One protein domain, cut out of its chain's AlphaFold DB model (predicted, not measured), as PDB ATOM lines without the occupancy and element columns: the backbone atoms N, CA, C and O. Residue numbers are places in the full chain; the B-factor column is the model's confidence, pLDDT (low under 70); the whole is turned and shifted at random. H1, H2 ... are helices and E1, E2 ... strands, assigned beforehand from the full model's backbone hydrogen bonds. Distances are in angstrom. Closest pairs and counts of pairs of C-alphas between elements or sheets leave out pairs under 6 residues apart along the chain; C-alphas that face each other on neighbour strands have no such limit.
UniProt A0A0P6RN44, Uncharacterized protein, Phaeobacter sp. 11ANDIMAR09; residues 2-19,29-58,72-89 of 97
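This is residues 2 to 19, 29 to 58 and 72 to 89 of the 97 residues of an uncharacterized protein of Phaeobacter sp. 11ANDIMAR09 (UniProt A0A0P6RN44). A long two-stranded antiparallel hairpin, E1 and E2, makes the longest axis; H2 packs on one face, chiefly near E2, and the short H1 packs on H2 at a steep angle. The printed part has 66 residues, in the order H1, E1, E2, H2, and is mixed helix and strand. It is compact, radius of gyration of the C-alphas 12.0 A, yet elongated, spanning 37 by 22 by 21 A.

E1, residues 30 to 39, spans 26.0 A from (1.594, 36.521, 50.494). E2, residues 43 to 52, spans 29.8 A. H2, residues 74 to 87, spans 20.0 A, ending at (-13.590, 40.871, 44.278). H1, residues 2 to 8, spans 10.2 A.

E1 and E2 form a hairpin, antiparallel at 161 degrees, with N 33 and O 49 within hydrogen-bond range at 2.7 A. The closest C-alphas of E2 and H2, Gln 47 and Leu 84, are 6.8 A apart. H2 touches H1 with residues 77 to 82 alone; their closest C-alphas, Ala 4 and Ala 78, are 5.0 A apart. They run the same way at a steep tilt of 63 degrees. H1 and E2 are apart, as are E1 and H2. In H1 and H2 every O i to N i+4 pair is within hydrogen-bond range.

The farthest C-alphas, Gln 41 and Gln 54, are 37.5 A apart. Residues 20 to 28 and 59 to 71 are not printed; the C-alpha gaps, 19 to 29 and 58 to 72, are 20.4 A and 27.3 A. The link E1 to E2 is tight. The model's pLDDT is under 70 at residues 2 to 3, 8 to 19, 29 and 89.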
ATOM      1  N   ALA A   2     -10.548  25.105  50.881       65.25
ATOM      2  CA  ALA A   2      -9.090  25.015  50.834       65.25
ATOM      3  C   ALA A   2      -8.558  24.497  49.481       65.25
ATOM      4  O   ALA A   2      -7.836  25.199  48.783       65.25
ATOM      5  N   GLU A   3      -9.023  23.326  49.046       69.44
ATOM      6  CA  GLU A   3      -8.601  22.713  47.779       69.44
ATOM      7  C   GLU A   3      -8.933  23.580  46.554       69.44
ATOM      8  O   GLU A   3      -8.115  23.720  45.652       69.44
ATOM      9  N   ALA A   4     -10.109  24.215  46.535       72.50
ATOM     10  CA  ALA A   4     -10.526  25.090  45.442       72.50
ATOM     11  C   ALA A   4      -9.647  26.345  45.327       72.50
ATOM     12  O   ALA A   4      -9.309  26.757  44.219       72.50
ATOM     13  N   LEU A   5      -9.247  26.933  46.459       71.12
ATOM     14  CA  LEU A   5      -8.323  28.068  46.481       71.12
ATOM     15  C   LEU A   5      -6.912  27.639  46.059       71.12
ATOM     16  O   LEU A   5      -6.290  28.331  45.260       71.12
ATOM     17  N   GLN A   6      -6.432  26.481  46.524       71.44
ATOM     18  CA  GLN A   6      -5.113  25.949  46.163       71.44
ATOM     19  C   GLN A   6      -5.008  25.617  44.666       71.44
ATOM     20  O   GLN A   6      -3.999  25.920  44.041       71.44
ATOM     21  N   GLN A   7      -6.071  25.075  44.066       70.50
ATOM     22  CA  GLN A   7      -6.149  24.829  42.620       70.50
ATOM     23  C   GLN A   7      -6.089  26.121  41.792       70.50
ATOM     24  O   GLN A   7      -5.605  26.109  40.664       70.50
ATOM     25  N   LYS A   8      -6.589  27.240  42.331       69.62
ATOM     26  CA  LYS A   8      -6.573  28.548  41.657       69.62
ATOM     27  C   LYS A   8      -5.301  29.352  41.913       69.62
ATOM     28  O   LYS A   8      -5.006  30.263  41.146       69.62
ATOM     29  N   LEU A   9      -4.567  29.030  42.974       68.94
ATOM     30  CA  LEU A   9      -3.382  29.755  43.428       68.94
ATOM     31  C   LEU A   9      -2.186  28.796  43.606       68.94
ATOM     32  O   LEU A   9      -1.657  28.711  44.713       68.94
ATOM     33  N   PRO A  10      -1.758  28.062  42.556       62.75
ATOM     34  CA  PRO A  10      -0.672  27.083  42.672       62.75
ATOM     35  C   PRO A  10       0.713  27.728  42.866       62.75
ATOM     36  O   PRO A  10       1.563  27.142  43.530       62.75
ATOM     37  N   ASP A  11       0.930  28.930  42.320       55.84
ATOM     38  CA  ASP A  11       2.221  29.650  42.330       55.84
ATOM     39  C   ASP A  11       2.411  30.597  43.522       55.84
ATOM     40  O   ASP A  11       3.508  31.097  43.770       55.84
ATOM     41  N   GLN A  12       1.346  30.868  44.272       56.41
ATOM     42  CA  GLN A  12       1.434  31.642  45.504       56.41
ATOM     43  C   GLN A  12       1.521  30.643  46.646       56.41
ATOM     44  O   GLN A  12       0.736  29.699  46.677       56.41
ATOM     45  N   SER A  13       2.449  30.835  47.585       53.91
ATOM     46  CA  SER A  13       2.538  30.035  48.812       53.91
ATOM     47  C   SER A  13       1.280  30.238  49.663       53.91
ATOM     48  O   SER A  13       1.256  31.000  50.628       53.91
ATOM     49  N   LEU A  14       0.201  29.581  49.250       55.56
ATOM     50  CA  LEU A  14      -1.128  29.721  49.792       55.56
ATOM     51  C   LEU A  14      -1.209  28.899  51.070       55.56
ATOM     52  O   LEU A  14      -1.511  27.706  51.054       55.56
ATOM     53  N   VAL A  15      -0.940  29.552  52.192       55.16
ATOM     54  CA  VAL A  15      -1.150  28.950  53.504       55.16
ATOM     55  C   VAL A  15      -2.615  29.135  53.867       55.16
ATOM     56  O   VAL A  15      -3.011  30.160  54.419       55.16
ATOM     57  N   ILE A  16      -3.434  28.141  53.524       53.28
ATOM     58  CA  ILE A  16      -4.827  28.092  53.963       53.28
ATOM     59  C   ILE A  16      -4.811  27.711  55.439       53.28
ATOM     60  O   ILE A  16      -4.731  26.540  55.794       53.28
ATOM     61  N   VAL A  17      -4.829  28.725  56.298       51.59
ATOM     62  CA  VAL A  17      -4.958  28.528  57.741       51.59
ATOM     63  C   VAL A  17      -6.439  28.328  58.034       51.59
ATOM     64  O   VAL A  17      -7.205  29.298  58.064       51.59
ATOM     65  N   ASP A  18      -6.859  27.079  58.210       49.69
ATOM     66  CA  ASP A  18      -8.146  26.796  58.839       49.69
ATOM     67  C   ASP A  18      -8.130  27.406  60.252       49.69
ATOM     68  O   ASP A  18      -7.107  27.345  60.940       49.69
ATOM     69  N   PRO A  19      -9.231  28.012  60.731       44.31
ATOM     70  CA  PRO A  19      -9.249  28.694  62.028       44.31
ATOM     71  C   PRO A  19      -8.904  27.774  63.215       44.31
ATOM     72  O   PRO A  19      -8.622  28.277  64.299       44.31
ATOM     73  N   ALA A  29       5.606  35.406  50.956       66.38
ATOM     74  CA  ALA A  29       5.447  36.784  50.485       66.38
ATOM     75  C   ALA A  29       3.970  37.239  50.460       66.38
ATOM     76  O   ALA A  29       3.696  38.437  50.515       66.38
ATOM     77  N   LEU A  30       3.029  36.292  50.422       71.56
ATOM     78  CA  LEU A  30       1.594  36.521  50.494       71.56
ATOM     79  C   LEU A  30       0.930  35.383  51.282       71.56
ATOM     80  O   LEU A  30       0.940  34.236  50.844       71.56
ATOM     81  N   THR A  31       0.311  35.707  52.412       76.25
ATOM     82  CA  THR A  31      -0.537  34.788  53.181       76.25
ATOM     83  C   THR A  31      -1.992  35.104  52.869       76.25
ATOM     84  O   THR A  31      -2.402  36.245  53.048       76.25
ATOM     85  N   ILE A  32      -2.796  34.127  52.444       76.75
ATOM     86  CA  ILE A  32      -4.242  34.311  52.230       76.75
ATOM     87  C   ILE A  32      -4.999  33.407  53.193       76.75
ATOM     88  O   ILE A  32      -4.811  32.197  53.215       76.75
ATOM     89  N   ARG A  33      -5.904  34.003  53.960       80.94
ATOM     90  CA  ARG A  33      -6.759  33.338  54.934       80.94
ATOM     91  C   ARG A  33      -8.198  33.439  54.465       80.94
ATOM     92  O   ARG A  33      -8.705  34.530  54.209       80.94
ATOM     93  N   TYR A  34      -8.862  32.297  54.371       82.12
ATOM     94  CA  TYR A  34     -10.296  32.256  54.142       82.12
ATOM     95  C   TYR A  34     -11.021  32.361  55.480       82.12
ATOM     96  O   TYR A  34     -10.771  31.578  56.394       82.12
ATOM     97  N   ARG A  35     -11.930  33.328  55.593       84.50
ATOM     98  CA  ARG A  35     -12.814  33.465  56.746       84.50
ATOM     99  C   ARG A  35     -14.237  33.150  56.320       84.50
ATOM    100  O   ARG A  35     -14.902  33.976  55.693       84.50
ATOM    101  N   GLU A  36     -14.699  31.963  56.691       86.12
ATOM    102  CA  GLU A  36     -16.112  31.604  56.610       86.12
ATOM    103  C   GLU A  36     -16.899  32.434  57.631       86.12
ATOM    104  O   GLU A  36     -16.527  32.506  58.804       86.12
ATOM    105  N   GLN A  37     -17.957  33.099  57.177       86.25
ATOM    106  CA  GLN A  37     -18.862  33.855  58.043       86.25
ATOM    107  C   GLN A  37     -20.161  33.093  58.277       86.25
ATOM    108  O   GLN A  37     -20.651  33.055  59.402       86.25
ATOM    109  N   ASN A  38     -20.717  32.490  57.225       85.31
ATOM    110  CA  ASN A  38     -21.954  31.730  57.309       85.31
ATOM    111  C   ASN A  38     -21.930  30.588  56.294       85.31
ATOM    112  O   ASN A  38     -21.539  30.796  55.148       85.31
ATOM    113  N   ARG A  39     -22.369  29.395  56.691       84.31
ATOM    114  CA  ARG A  39     -22.488  28.254  55.784       84.31
ATOM    115  C   ARG A  39     -23.719  27.430  56.120       84.31
ATOM    116  O   ARG A  39     -23.822  26.858  57.202       84.31
ATOM    117  N   THR A  40     -24.638  27.365  55.169       85.94
ATOM    118  CA  THR A  40     -25.793  26.470  55.161       85.94
ATOM    119  C   THR A  40     -25.679  25.507  53.976       85.94
ATOM    120  O   THR A  40     -24.626  25.375  53.351       85.94
ATOM    121  N   GLN A  41     -26.752  24.770  53.708       85.00
ATOM    122  CA  GLN A  41     -26.822  23.768  52.644       85.00
ATOM    123  C   GLN A  41     -26.825  24.442  51.265       85.00
ATOM    124  O   GLN A  41     -26.220  23.940  50.324       85.00
ATOM    125  N   ASP A  42     -27.458  25.607  51.193       88.06
ATOM    126  CA  ASP A  42     -27.765  26.392  50.002       88.06
ATOM    127  C   ASP A  42     -27.083  27.773  49.990       88.06
ATOM    128  O   ASP A  42     -27.083  28.453  48.967       88.06
ATOM    129  N   TRP A  43     -26.469  28.192  51.099       87.50
ATOM    130  CA  TRP A  43     -25.903  29.531  51.257       87.50
ATOM    131  C   TRP A  43     -24.500  29.492  51.859       87.50
ATOM    132  O   TRP A  43     -24.241  28.817  52.853       87.50
ATOM    133  N   LEU A  44     -23.576  30.242  51.269       88.94
ATOM    134  CA  LEU A  44     -22.205  30.395  51.730       88.94
ATOM    135  C   LEU A  44     -21.838  31.872  51.748       88.94
ATOM    136  O   LEU A  44     -21.969  32.566  50.748       88.94
ATOM    137  N   VAL A  45     -21.332  32.341  52.879       90.19
ATOM    138  CA  VAL A  45     -20.805  33.689  53.046       90.19
ATOM    139  C   VAL A  45     -19.394  33.578  53.579       90.19
ATOM    140  O   VAL A  45     -19.141  32.951  54.610       90.19
ATOM    141  N   GLY A  46     -18.472  34.235  52.897       90.12
ATOM    142  CA  GLY A  46     -17.064  34.202  53.239       90.12
ATOM    143  C   GLY A  46     -16.352  35.449  52.757       90.12
ATOM    144  O   GLY A  46     -16.886  36.240  51.987       90.12
ATOM    145  N   GLN A  47     -15.143  35.646  53.252       88.12
ATOM    146  CA  GLN A  47     -14.254  36.715  52.815       88.12
ATOM    147  C   GLN A  47     -12.815  36.217  52.831       88.12
ATOM    148  O   GLN A  47     -12.482  35.265  53.542       88.12
ATOM    149  N   LEU A  48     -11.962  36.871  52.049       86.44
ATOM    150  CA  LEU A  48     -10.525  36.643  52.093       86.44
ATOM    151  C   LEU A  48      -9.865  37.727  52.936       86.44
ATOM    152  O   LEU A  48     -10.213  38.901  52.850       86.44
ATOM    153  N   ILE A  49      -8.900  37.316  53.742       85.62
ATOM    154  CA  ILE A  49      -7.994  38.202  54.462       85.62
ATOM    155  C   ILE A  49      -6.606  37.857  53.959       85.62
ATOM    156  O   ILE A  49      -6.183  36.712  54.098       85.62
ATOM    157  N   TRP A  50      -5.896  38.805  53.367       83.38
ATOM    158  CA  TRP A  50      -4.552  38.561  52.861       83.38
ATOM    159  C   TRP A  50      -3.534  39.480  53.504       83.38
ATOM    160  O   TRP A  50      -3.814  40.627  53.823       83.38
ATOM    161  N   GLN A  51      -2.329  38.966  53.685       80.62
ATOM    162  CA  GLN A  51      -1.207  39.697  54.236       80.62
ATOM    163  C   GLN A  51      -0.035  39.582  53.273       80.62
ATOM    164  O   GLN A  51       0.406  38.476  52.968       80.62
ATOM    165  N   VAL A  52       0.456  40.718  52.788       78.81
ATOM    166  CA  VAL A  52       1.630  40.781  51.916       78.81
ATOM    167  C   VAL A  52       2.850  41.044  52.796       78.81
ATOM    168  O   VAL A  52       2.958  42.103  53.402       78.81
ATOM    169  N   GLN A  53       3.776  40.090  52.886       74.44
ATOM    170  CA  GLN A  53       5.025  40.216  53.653       74.44
ATOM    171  C   GLN A  53       4.831  40.787  55.079       74.44
ATOM    172  O   GLN A  53       4.214  40.151  55.929       74.44
ATOM    173  N   GLN A  54       5.392  41.970  55.356       70.06
ATOM    174  CA  GLN A  54       5.319  42.666  56.646       70.06
ATOM    175  C   GLN A  54       4.211  43.727  56.689       70.06
ATOM    176  O   GLN A  54       4.125  44.495  57.645       70.06
ATOM    177  N   GLU A  55       3.370  43.802  55.658       76.38
ATOM    178  CA  GLU A  55       2.217  44.689  55.658       76.38
ATOM    179  C   GLU A  55       1.146  44.161  56.624       76.38
ATOM    180  O   GLU A  55       1.074  42.955  56.894       76.38
ATOM    181  N   PRO A  56       0.312  45.051  57.184       79.12
ATOM    182  CA  PRO A  56      -0.838  44.627  57.962       79.12
ATOM    183  C   PRO A  56      -1.797  43.788  57.100       79.12
ATOM    184  O   PRO A  56      -1.941  44.045  55.903       79.12
ATOM    185  N   PRO A  57      -2.479  42.794  57.695       81.50
ATOM    186  CA  PRO A  57      -3.465  41.997  56.983       81.50
ATOM    187  C   PRO A  57      -4.598  42.889  56.463       81.50
ATOM    188  O   PRO A  57      -5.192  43.674  57.204       81.50
ATOM    189  N   VAL A  58      -4.905  42.736  55.182       83.69
ATOM    190  CA  VAL A  58      -5.978  43.418  54.472       83.69
ATOM    191  C   VAL A  58      -7.178  42.487  54.398       83.69
ATOM    192  O   VAL A  58      -7.087  41.357  53.920       83.69
ATOM    193  N   LEU A  72     -24.928  23.309  47.916       81.44
ATOM    194  CA  LEU A  72     -23.574  23.713  47.553       81.44
ATOM    195  C   LEU A  72     -22.739  22.475  47.220       81.44
ATOM    196  O   LEU A  72     -22.470  21.637  48.085       81.44
ATOM    197  N   GLN A  73     -22.309  22.365  45.966       83.50
ATOM    198  CA  GLN A  73     -21.423  21.296  45.520       83.50
ATOM    199  C   GLN A  73     -19.995  21.816  45.362       83.50
ATOM    200  O   GLN A  73     -19.740  23.021  45.357       83.50
ATOM    201  N   GLY A  74     -19.038  20.900  45.185       78.62
ATOM    202  CA  GLY A  74     -17.627  21.256  44.995       78.62
ATOM    203  C   GLY A  74     -17.394  22.259  43.856       78.62
ATOM    204  O   GLY A  74     -16.529  23.124  43.979       78.62
ATOM    205  N   ILE A  75     -18.206  22.207  42.793       82.75
ATOM    206  CA  ILE A  75     -18.133  23.162  41.679       82.75
ATOM    207  C   ILE A  75     -18.571  24.575  42.081       82.75
ATOM    208  O   ILE A  75     -17.957  25.551  41.662       82.75
ATOM    209  N   ASP A  76     -19.584  24.694  42.941       85.19
ATOM    210  CA  ASP A  76     -20.065  25.982  43.440       85.19
ATOM    211  C   ASP A  76     -19.019  26.609  44.374       85.19
ATOM    212  O   ASP A  76     -18.757  27.807  44.296       85.19
ATOM    213  N   LEU A  77     -18.333  25.784  45.177       82.62
ATOM    214  CA  LEU A  77     -17.198  26.217  46.001       82.62
ATOM    215  C   LEU A  77     -16.014  26.707  45.155       82.62
ATOM    216  O   LEU A  77     -15.330  27.648  45.554       82.62
ATOM    217  N   ALA A  78     -15.766  26.093  43.993       83.88
ATOM    218  CA  ALA A  78     -14.718  26.529  43.073       83.88
ATOM    219  C   ALA A  78     -15.037  27.889  42.437       83.88
ATOM    220  O   ALA A  78     -14.191  28.785  42.448       83.88
ATOM    221  N   SER A  79     -16.271  28.073  41.961       84.19
ATOM    222  CA  SER A  79     -16.750  29.361  41.445       84.19
ATOM    223  C   SER A  79     -16.746  30.444  42.527       84.19
ATOM    224  O   SER A  79     -16.364  31.583  42.267       84.19
ATOM    225  N   PHE A  80     -17.111  30.087  43.761       86.69
ATOM    226  CA  PHE A  80     -17.066  30.996  44.905       86.69
ATOM    227  C   PHE A  80     -15.645  31.448  45.240       86.69
ATOM    228  O   PHE A  80     -15.413  32.635  45.458       86.69
ATOM    229  N   ALA A  81     -14.686  30.520  45.260       83.62
ATOM    230  CA  ALA A  81     -13.278  30.828  45.482       83.62
ATOM    231  C   ALA A  81     -12.729  31.781  44.412       83.62
ATOM    232  O   ALA A  81     -12.054  32.752  44.746       83.62
ATOM    233  N   GLU A  82     -13.061  31.548  43.141       83.88
ATOM    234  CA  GLU A  82     -12.656  32.425  42.042       83.88
ATOM    235  C   GLU A  82     -13.253  33.828  42.183       83.88
ATOM    236  O   GLU A  82     -12.526  34.821  42.111       83.88
ATOM    237  N   ALA A  83     -14.556  33.919  42.451       86.25
ATOM    238  CA  ALA A  83     -15.227  35.191  42.656       86.25
ATOM    239  C   ALA A  83     -14.652  35.944  43.866       86.25
ATOM    240  O   ALA A  83     -14.413  37.144  43.766       86.25
ATOM    241  N   LEU A  84     -14.342  35.249  44.968       86.00
ATOM    242  CA  LEU A  84     -13.680  35.833  46.137       86.00
ATOM    243  C   LEU A  84     -12.329  36.455  45.785       86.00
ATOM    244  O   LEU A  84     -12.045  37.573  46.214       86.00
ATOM    245  N   ILE A  85     -11.506  35.764  44.994       81.44
ATOM    246  CA  ILE A  85     -10.206  36.281  44.542       81.44
ATOM    247  C   ILE A  85     -10.405  37.521  43.659       81.44
ATOM    248  O   ILE A  85      -9.734  38.533  43.872       81.44
ATOM    249  N   GLN A  86     -11.362  37.476  42.724       82.50
ATOM    250  CA  GLN A  86     -11.665  38.596  41.829       82.50
ATOM    251  C   GLN A  86     -12.122  39.846  42.589       82.50
ATOM    252  O   GLN A  86     -11.572  40.926  42.368       82.50
ATOM    253  N   ILE A  87     -13.086  39.719  43.510       82.50
ATOM    254  CA  ILE A  87     -13.590  40.871  44.278       82.50
ATOM    255  C   ILE A  87     -12.562  41.398  45.277       82.50
ATOM    256  O   ILE A  87     -12.569  42.581  45.608       82.50
ATOM    257  N   SER A  88     -11.659  40.534  45.744       76.12
ATOM    258  CA  SER A  88     -10.574  40.917  46.645       76.12
ATOM    259  C   SER A  88      -9.536  41.796  45.955       76.12
ATOM    260  O   SER A  88      -8.692  42.383  46.623       76.12
ATOM    261  N   GLY A  89      -9.569  41.894  44.621       69.38
ATOM    262  CA  GLY A  89      -8.551  42.622  43.873       69.38
ATOM    263  C   GLY A  89      -7.156  42.037  44.085       69.38
ATOM    264  O   GLY A  89      -6.166  42.713  43.800       69.38
TER     265      GLY A  89